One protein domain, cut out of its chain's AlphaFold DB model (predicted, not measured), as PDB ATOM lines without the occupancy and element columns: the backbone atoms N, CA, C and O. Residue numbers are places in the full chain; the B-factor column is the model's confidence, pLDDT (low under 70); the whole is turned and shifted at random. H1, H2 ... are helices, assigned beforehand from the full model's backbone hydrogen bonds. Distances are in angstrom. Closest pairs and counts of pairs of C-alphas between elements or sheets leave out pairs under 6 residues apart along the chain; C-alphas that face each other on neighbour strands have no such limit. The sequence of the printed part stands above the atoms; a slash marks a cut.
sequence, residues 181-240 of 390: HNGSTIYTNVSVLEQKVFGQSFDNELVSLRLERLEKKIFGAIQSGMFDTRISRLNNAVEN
ATOM      1  N   HIS A 181      44.765  24.981 -20.330       35.44
ATOM      2  CA  HIS A 181      45.610  25.551 -21.381       35.44
ATOM      3  C   HIS A 181      45.961  24.546 -22.489       35.44
ATOM      4  O   HIS A 181      46.273  23.381 -22.244       35.44
ATOM      5  N   ASN A 182      45.897  25.046 -23.724       44.16
ATOM      6  CA  ASN A 182      46.017  24.365 -25.017       44.16
ATOM      7  C   ASN A 182      47.403  23.739 -25.290       44.16
ATOM      8  O   ASN A 182      48.099  24.157 -26.214       44.16
ATOM      9  N   GLY A 183      47.818  22.726 -24.523       42.31
ATOM     10  CA  GLY A 183      49.098  22.049 -24.786       42.31
ATOM     11  C   GLY A 183      49.307  20.657 -24.188       42.31
ATOM     12  O   GLY A 183      50.298  20.012 -24.516       42.31
ATOM     13  N   SER A 184      48.403  20.160 -23.338       53.50
ATOM     14  CA  SER A 184      48.506  18.804 -22.782       53.50
ATOM     15  C   SER A 184      47.940  17.772 -23.766       53.50
ATOM     16  O   SER A 184      46.836  17.944 -24.286       53.50
ATOM     17  N   THR A 185      48.685  16.690 -24.017       59.12
ATOM     18  CA  THR A 185      48.330  15.608 -24.961       59.12
ATOM     19  C   THR A 185      46.951  15.003 -24.679       59.12
ATOM     20  O   THR A 185      46.226  14.617 -25.596       59.12
ATOM     21  N   ILE A 186      46.549  14.986 -23.407       56.94
ATOM     22  CA  ILE A 186      45.219  14.571 -22.954       56.94
ATOM     23  C   ILE A 186      44.137  15.527 -23.475       56.94
ATOM     24  O   ILE A 186      43.118  15.072 -23.991       56.94
ATOM     25  N   TYR A 187      44.360  16.841 -23.402       60.06
ATOM     26  CA  TYR A 187      43.396  17.844 -23.857       60.06
ATOM     27  C   TYR A 187      43.230  17.804 -25.370       60.06
ATOM     28  O   TYR A 187      42.098  17.790 -25.846       60.06
ATOM     29  N   THR A 188      44.330  17.696 -26.121       63.72
ATOM     30  CA  THR A 188      44.259  17.528 -27.578       63.72
ATOM     31  C   THR A 188      43.490  16.265 -27.954       63.72
ATOM     32  O   THR A 188      42.646  16.313 -28.845       63.72
ATOM     33  N   ASN A 189      43.694  15.155 -27.237       75.88
ATOM     34  CA  ASN A 189      42.974  13.908 -27.501       75.88
ATOM     35  C   ASN A 189      41.469  14.041 -27.224       75.88
ATOM     36  O   ASN A 189      40.653  13.588 -28.027       75.88
ATOM     37  N   VAL A 190      41.084  14.705 -26.131       83.38
ATOM     38  CA  VAL A 190      39.671  14.941 -25.803       83.38
ATOM     39  C   VAL A 190      39.020  15.898 -26.802       83.38
ATOM     40  O   VAL A 190      37.940  15.585 -27.293       83.38
ATOM     41  N   SER A 191      39.671  17.004 -27.182       84.12
ATOM     42  CA  SER A 191      39.133  17.930 -28.193       84.12
ATOM     43  C   SER A 191      38.934  17.237 -29.542       84.12
ATOM     44  O   SER A 191      37.906  17.432 -30.187       84.12
ATOM     45  N   VAL A 192      39.867  16.370 -29.954       83.81
ATOM     46  CA  VAL A 192      39.740  15.576 -31.188       83.81
ATOM     47  C   VAL A 192      38.555  14.612 -31.111       83.81
ATOM     48  O   VAL A 192      37.797  14.491 -32.075       83.81
ATOM     49  N   LEU A 193      38.357  13.938 -29.975       87.94
ATOM     50  CA  LEU A 193      37.206  13.059 -29.767       87.94
ATOM     51  C   LEU A 193      35.882  13.830 -29.790       87.94
ATOM     52  O   LEU A 193      34.926  13.389 -30.426       87.94
ATOM     53  N   GLU A 194      35.819  14.993 -29.147       91.50
ATOM     54  CA  GLU A 194      34.628  15.849 -29.152       91.50
ATOM     55  C   GLU A 194      34.305  16.352 -30.554       91.50
ATOM     56  O   GLU A 194      33.153  16.272 -30.982       91.50
ATOM     57  N   GLN A 195      35.320  16.762 -31.314       88.12
ATOM     58  CA  GLN A 195      35.146  17.168 -32.699       88.12
ATOM     59  C   GLN A 195      34.573  16.026 -33.552       88.12
ATOM     60  O   GLN A 195      33.690  16.264 -34.372       88.12
ATOM     61  N   LYS A 196      35.016  14.781 -33.333       87.00
ATOM     62  CA  LYS A 196      34.490  13.600 -34.041       87.00
ATOM     63  C   LYS A 196      33.046  13.265 -33.652       87.00
ATOM     64  O   LYS A 196      32.261  12.874 -34.507       87.00
ATOM     65  N   VAL A 197      32.701  13.385 -32.372       89.94
ATOM     66  CA  VAL A 197      31.431  12.884 -31.815       89.94
ATOM     67  C   VAL A 197      30.322  13.943 -31.819       89.94
ATOM     68  O   VAL A 197      29.148  13.616 -32.005       89.94
ATOM     69  N   PHE A 198      30.683  15.207 -31.603       89.75
ATOM     70  CA  PHE A 198      29.768  16.344 -31.467       89.75
ATOM     71  C   PHE A 198      29.947  17.412 -32.550       89.75
ATOM     72  O   PHE A 198      29.087  18.280 -32.666       89.75
ATOM     73  N   GLY A 199      31.037  17.378 -33.324       88.88
ATOM     74  CA  GLY A 199      31.338  18.406 -34.328       88.88
ATOM     75  C   GLY A 199      31.884  19.719 -33.755       88.88
ATOM     76  O   GLY A 199      32.051  20.676 -34.508       88.88
ATOM     77  N   GLN A 200      32.162  19.773 -32.452       86.56
ATOM     78  CA  GLN A 200      32.746  20.926 -31.762       86.56
ATOM     79  C   GLN A 200      33.573  20.466 -30.557       86.56
ATOM     80  O   GLN A 200      33.288  19.404 -29.999       86.56
ATOM     81  N   SER A 201      34.544  21.277 -30.132       82.06
ATOM     82  CA  SER A 201      35.281  21.101 -28.877       82.06
ATOM     83  C   SER A 201      34.686  21.945 -27.747       82.06
ATOM     84  O   SER A 201      34.046  22.974 -27.970       82.06
ATOM     85  N   PHE A 202      34.914  21.515 -26.508       78.75
ATOM     86  CA  PHE A 202      34.477  22.216 -25.300       78.75
ATOM     87  C   PHE A 202      35.683  22.685 -24.479       78.75
ATOM     88  O   PHE A 202      35.784  22.421 -23.286       78.75
ATOM     89  N   ASP A 203      36.627  23.373 -25.123       73.00
ATOM     90  CA  ASP A 203      37.952  23.670 -24.550       73.00
ATOM     91  C   ASP A 203      37.916  24.559 -23.294       73.00
ATOM     92  O   ASP A 203      38.847  24.532 -22.490       73.00
ATOM     93  N   ASN A 204      36.819  25.292 -23.087       62.00
ATOM     94  CA  ASN A 204      36.594  26.135 -21.908       62.00
ATOM     95  C   ASN A 204      36.020  25.366 -20.704       62.00
ATOM     96  O   ASN A 204      35.709  25.968 -19.677       62.00
ATOM     97  N   GLU A 205      35.836  24.051 -20.821       56.03
ATOM     98  CA  GLU A 205      35.300  23.205 -19.762       56.03
ATOM     99  C   GLU A 205      36.360  22.280 -19.147       56.03
ATOM    100  O   GLU A 205      37.378  21.941 -19.753       56.03
ATOM    101  N   LEU A 206      36.076  21.801 -17.934       56.78
ATOM    102  CA  LEU A 206      36.910  20.815 -17.249       56.78
ATOM    103  C   LEU A 206      36.930  19.478 -18.005       56.78
ATOM    104  O   LEU A 206      35.880  18.952 -18.376       56.78
ATOM    105  N   VAL A 207      38.112  18.864 -18.130       67.44
ATOM    106  CA  VAL A 207      38.316  17.570 -18.818       67.44
ATOM    107  C   VAL A 207      37.402  16.472 -18.278       67.44
ATOM    108  O   VAL A 207      36.866  15.686 -19.053       67.44
ATOM    109  N   SER A 208      37.140  16.448 -16.968       65.81
ATOM    110  CA  SER A 208      36.188  15.511 -16.362       65.81
ATOM    111  C   SER A 208      34.790  15.613 -16.978       65.81
ATOM    112  O   SER A 208      34.202  14.597 -17.337       65.81
ATOM    113  N   LEU A 209      34.268  16.837 -17.129       71.62
ATOM    114  CA  LEU A 209      32.937  17.087 -17.693       71.62
ATOM    115  C   LEU A 209      32.896  16.745 -19.183       71.62
ATOM    116  O   LEU A 209      31.946  16.119 -19.656       71.62
ATOM    117  N   ARG A 210      33.961  17.101 -19.898       83.06
ATOM    118  CA  ARG A 210      34.174  16.792 -21.313       83.06
ATOM    119  C   ARG A 210      34.156  15.286 -21.584       83.06
ATOM    120  O   ARG A 210      33.394  14.807 -22.425       83.06
ATOM    121  N   LEU A 211      34.916  14.523 -20.799       77.56
ATOM    122  CA  LEU A 211      34.962  13.062 -20.882       77.56
ATOM    123  C   LEU A 211      33.623  12.416 -20.559       77.56
ATOM    124  O   LEU A 211      33.193  11.514 -21.265       77.56
ATOM    125  N   GLU A 212      32.920  12.887 -19.538       80.88
ATOM    126  CA  GLU A 212      31.600  12.344 -19.230       80.88
ATOM    127  C   GLU A 212      30.568  12.608 -20.318       80.88
ATOM    128  O   GLU A 212      29.707  11.765 -20.570       80.88
ATOM    129  N   ARG A 213      30.627  13.779 -20.960       88.00
ATOM    130  CA  ARG A 213      29.765  14.093 -22.098       88.00
ATOM    131  C   ARG A 213      30.029  13.108 -23.235       88.00
ATOM    132  O   ARG A 213      29.078  12.515 -23.746       88.00
ATOM    133  N   LEU A 214      31.300  12.902 -23.583       89.19
ATOM    134  CA  LEU A 214      31.729  11.900 -24.562       89.19
ATOM    135  C   LEU A 214      31.232  10.495 -24.189       89.19
ATOM    136  O   LEU A 214      30.612   9.822 -25.006       89.19
ATOM    137  N   GLU A 215      31.423  10.068 -22.944       88.25
ATOM    138  CA  GLU A 215      31.031   8.739 -22.467       88.25
ATOM    139  C   GLU A 215      29.526   8.526 -22.470       88.25
ATOM    140  O   GLU A 215      29.052   7.495 -22.936       88.25
ATOM    141  N   LYS A 216      28.745   9.512 -22.023       86.56
ATOM    142  CA  LYS A 216      27.285   9.448 -22.130       86.56
ATOM    143  C   LYS A 216      26.841   9.330 -23.580       86.56
ATOM    144  O   LYS A 216      25.881   8.621 -23.859       86.56
ATOM    145  N   LYS A 217      27.524  10.011 -24.501       89.25
ATOM    146  CA  LYS A 217      27.181   9.968 -25.922       89.25
ATOM    147  C   LYS A 217      27.549   8.641 -26.582       89.25
ATOM    148  O   LYS A 217      26.779   8.172 -27.413       89.25
ATOM    149  N   ILE A 218      28.692   8.061 -26.229       89.50
ATOM    150  CA  ILE A 218      29.226   6.849 -26.867       89.50
ATOM    151  C   ILE A 218      28.734   5.572 -26.174       89.50
ATOM    152  O   ILE A 218      28.320   4.632 -26.842       89.50
ATOM    153  N   PHE A 219      28.754   5.535 -24.841       86.81
ATOM    154  CA  PHE A 219      28.419   4.356 -24.033       86.81
ATOM    155  C   PHE A 219      27.029   4.419 -23.389       86.81
ATOM    156  O   PHE A 219      26.575   3.426 -22.829       86.81
ATOM    157  N   GLY A 220      26.365   5.580 -23.387       82.00
ATOM    158  CA  GLY A 220      25.099   5.781 -22.669       82.00
ATOM    159  C   GLY A 220      25.244   5.907 -21.147       82.00
ATOM    160  O   GLY A 220      24.261   6.169 -20.456       82.00
ATOM    161  N   ALA A 221      26.458   5.760 -20.609       74.00
ATOM    162  CA  ALA A 221      26.753   5.833 -19.184       74.00
ATOM    163  C   ALA A 221      28.157   6.396 -18.936       74.00
ATOM    164  O   ALA A 221      29.074   6.177 -19.731       74.00
ATOM    165  N   ILE A 222      28.324   7.085 -17.805       74.50
ATOM    166  CA  ILE A 222      29.631   7.569 -17.344       74.50
ATOM    167  C   ILE A 222      30.491   6.368 -16.957       74.50
ATOM    168  O   ILE A 222      30.016   5.455 -16.281       74.50
ATOM    169  N   GLN A 223      31.752   6.382 -17.377       74.38
ATOM    170  CA  GLN A 223      32.699   5.315 -17.083       74.38
ATOM    171  C   GLN A 223      33.572   5.690 -15.882       74.38
ATOM    172  O   GLN A 223      34.010   6.831 -15.745       74.38
ATOM    173  N   SER A 224      33.857   4.713 -15.022       59.50
ATOM    174  CA  SER A 224      34.799   4.866 -13.909       59.50
ATOM    175  C   SER A 224      36.245   4.575 -14.336       59.50
ATOM    176  O   SER A 224      36.508   3.987 -15.398       59.50
ATOM    177  N   GLY A 225      37.198   4.977 -13.493       51.19
ATOM    178  CA  GLY A 225      38.635   4.767 -13.687       51.19
ATOM    179  C   GLY A 225      39.410   6.026 -14.092       51.19
ATOM    180  O   GLY A 225      38.850   7.114 -14.218       51.19
ATOM    181  N   MET A 226      40.725   5.869 -14.278       53.47
ATOM    182  CA  MET A 226      41.634   6.972 -14.620       53.47
ATOM    183  C   MET A 226      41.324   7.581 -15.991       53.47
ATOM    184  O   MET A 226      40.823   6.894 -16.886       53.47
ATOM    185  N   PHE A 227      41.678   8.856 -16.180       63.81
ATOM    186  CA  PHE A 227      41.455   9.560 -17.445       63.81
ATOM    187  C   PHE A 227      42.090   8.848 -18.639       63.81
ATOM    188  O   PHE A 227      41.402   8.662 -19.635       63.81
ATOM    189  N   ASP A 228      43.321   8.347 -18.524       62.53
ATOM    190  CA  ASP A 228      43.981   7.630 -19.623       62.53
ATOM    191  C   ASP A 228      43.223   6.363 -20.031       62.53
ATOM    192  O   ASP A 228      43.046   6.077 -21.217       62.53
ATOM    193  N   THR A 229      42.703   5.615 -19.053       67.62
ATOM    194  CA  THR A 229      41.905   4.413 -19.319       67.62
ATOM    195  C   THR A 229      40.566   4.774 -19.956       67.62
ATOM    196  O   THR A 229      40.138   4.121 -20.907       67.62
ATOM    197  N   ARG A 230      39.909   5.828 -19.463       80.31
ATOM    198  CA  ARG A 230      38.648   6.344 -20.009       80.31
ATOM    199  C   ARG A 230      38.825   6.829 -21.449       80.31
ATOM    200  O   ARG A 230      38.073   6.410 -22.325       80.31
ATOM    201  N   ILE A 231      39.871   7.609 -21.716       80.50
ATOM    202  CA  ILE A 231      40.254   8.089 -23.052       80.50
ATOM    203  C   ILE A 231      40.576   6.917 -23.977       80.50
ATOM    204  O   ILE A 231      40.101   6.889 -25.106       80.50
ATOM    205  N   SER A 232      41.307   5.908 -23.499       79.81
ATOM    206  CA  SER A 232      41.608   4.709 -24.291       79.81
ATOM    207  C   SER A 232      40.336   3.955 -24.685       79.81
ATOM    208  O   SER A 232      40.185   3.555 -25.837       79.81
ATOM    209  N   ARG A 233      39.375   3.788 -23.764       83.69
ATOM    210  CA  ARG A 233      38.070   3.180 -24.089       83.69
ATOM    211  C   ARG A 233      37.297   4.025 -25.099       83.69
ATOM    212  O   ARG A 233      36.725   3.468 -26.031       83.69
ATOM    213  N   LEU A 234      37.291   5.347 -24.927       89.56
ATOM    214  CA  LEU A 234      36.631   6.278 -25.841       89.56
ATOM    215  C   LEU A 234      37.230   6.221 -27.250       89.56
ATOM    216  O   LEU A 234      36.472   6.090 -28.204       89.56
ATOM    217  N   ASN A 235      38.558   6.249 -27.382       86.69
ATOM    218  CA  ASN A 235      39.248   6.116 -28.667       86.69
ATOM    219  C   ASN A 235      38.838   4.822 -29.376       86.69
ATOM    220  O   ASN A 235      38.336   4.873 -30.496       86.69
ATOM    221  N   ASN A 236      38.923   3.687 -28.675       86.69
ATOM    222  CA  ASN A 236      38.506   2.394 -29.217       86.69
ATOM    223  C   ASN A 236      37.033   2.393 -29.660       86.69
ATOM    224  O   ASN A 236      36.685   1.841 -30.701       86.69
ATOM    225  N   ALA A 237      36.136   3.001 -28.884       88.12
ATOM    226  CA  ALA A 237      34.712   3.009 -29.202       88.12
ATOM    227  C   ALA A 237      34.361   3.932 -30.382       88.12
ATOM    228  O   ALA A 237      33.520   3.577 -31.211       88.12
ATOM    229  N   VAL A 238      35.019   5.091 -30.487       87.31
ATOM    230  CA  VAL A 238      34.835   6.047 -31.594       87.31
ATOM    231  C   VAL A 238      35.406   5.504 -32.903       87.31
ATOM    232  O   VAL A 238      34.784   5.641 -33.955       87.31
ATOM    233  N   GLU A 239      36.556   4.835 -32.856       82.69
ATOM    234  CA  GLU A 239      37.146   4.193 -34.035       82.69
ATOM    235  C   GLU A 239      36.238   3.083 -34.574       82.69
ATOM    236  O   GLU A 239      35.936   3.055 -35.768       82.69
ATOM    237  N   ASN A 240      35.672   2.257 -33.689       70.50
ATOM    238  CA  ASN A 240      34.735   1.204 -34.084       70.50
ATOM    239  C   ASN A 240      33.399   1.738 -34.636       70.50
ATOM    240  O   ASN A 240      32.776   1.086 -35.471       70.50
TER     241      ASN A 240
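This is residues 181 to 240 of the 390 residues of an uncharacterized protein of Candidatus Melainabacteria bacterium RIFOXYA12_FULL_32_12 (UniProt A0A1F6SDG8). Three helices of similar length, H1, H2 and H3, pack on one another as a small three-cornered bundle, running the same way but tilted to each other. The links between them fold back from one helix's end to the next one's beginning. The printed part has 60 residues, 41 of them in the three named helices, in the order H1, H2, H3 along the chain, with no named strand, and its class is all helix; the whole is compact, with a radius of gyration of the C-alphas of 10.3 A, and rounded, spanning 27 by 24 by 17 A.

H1, residues 185 to 198, begins at C-alpha 185 (48.330, 15.608, -24.961) and is 19.7 A long. H2, residues 207 to 219, is 17.3 A long. H3, residues 227 to 240, is 19.8 A long and ends at C-alpha 240 (34.735, 1.204, -34.084).

H1 touches H2, closest at the C-alphas of Glu 194 and Leu 214, 6.7 A, at a steep tilt of 41 degrees. H1 touches H3, closest at C-alphas 193 and 235, 7.3 A, at 37 degrees, only just steep. H2 touches H3, closest at C-alphas 215 and 234, 7.0 A, at a shallow tilt of 34.8 degrees, only just short of steep. In H1, H2 and H3 every O i to N i+4 pair is within hydrogen-bond range.

C-alphas 181 and 240 are the farthest apart, 29.5 A. The printed part has no cut, and both links are short. The pLDDT is under 70 at residues 181 to 188, 204 to 208 and 224 to 229.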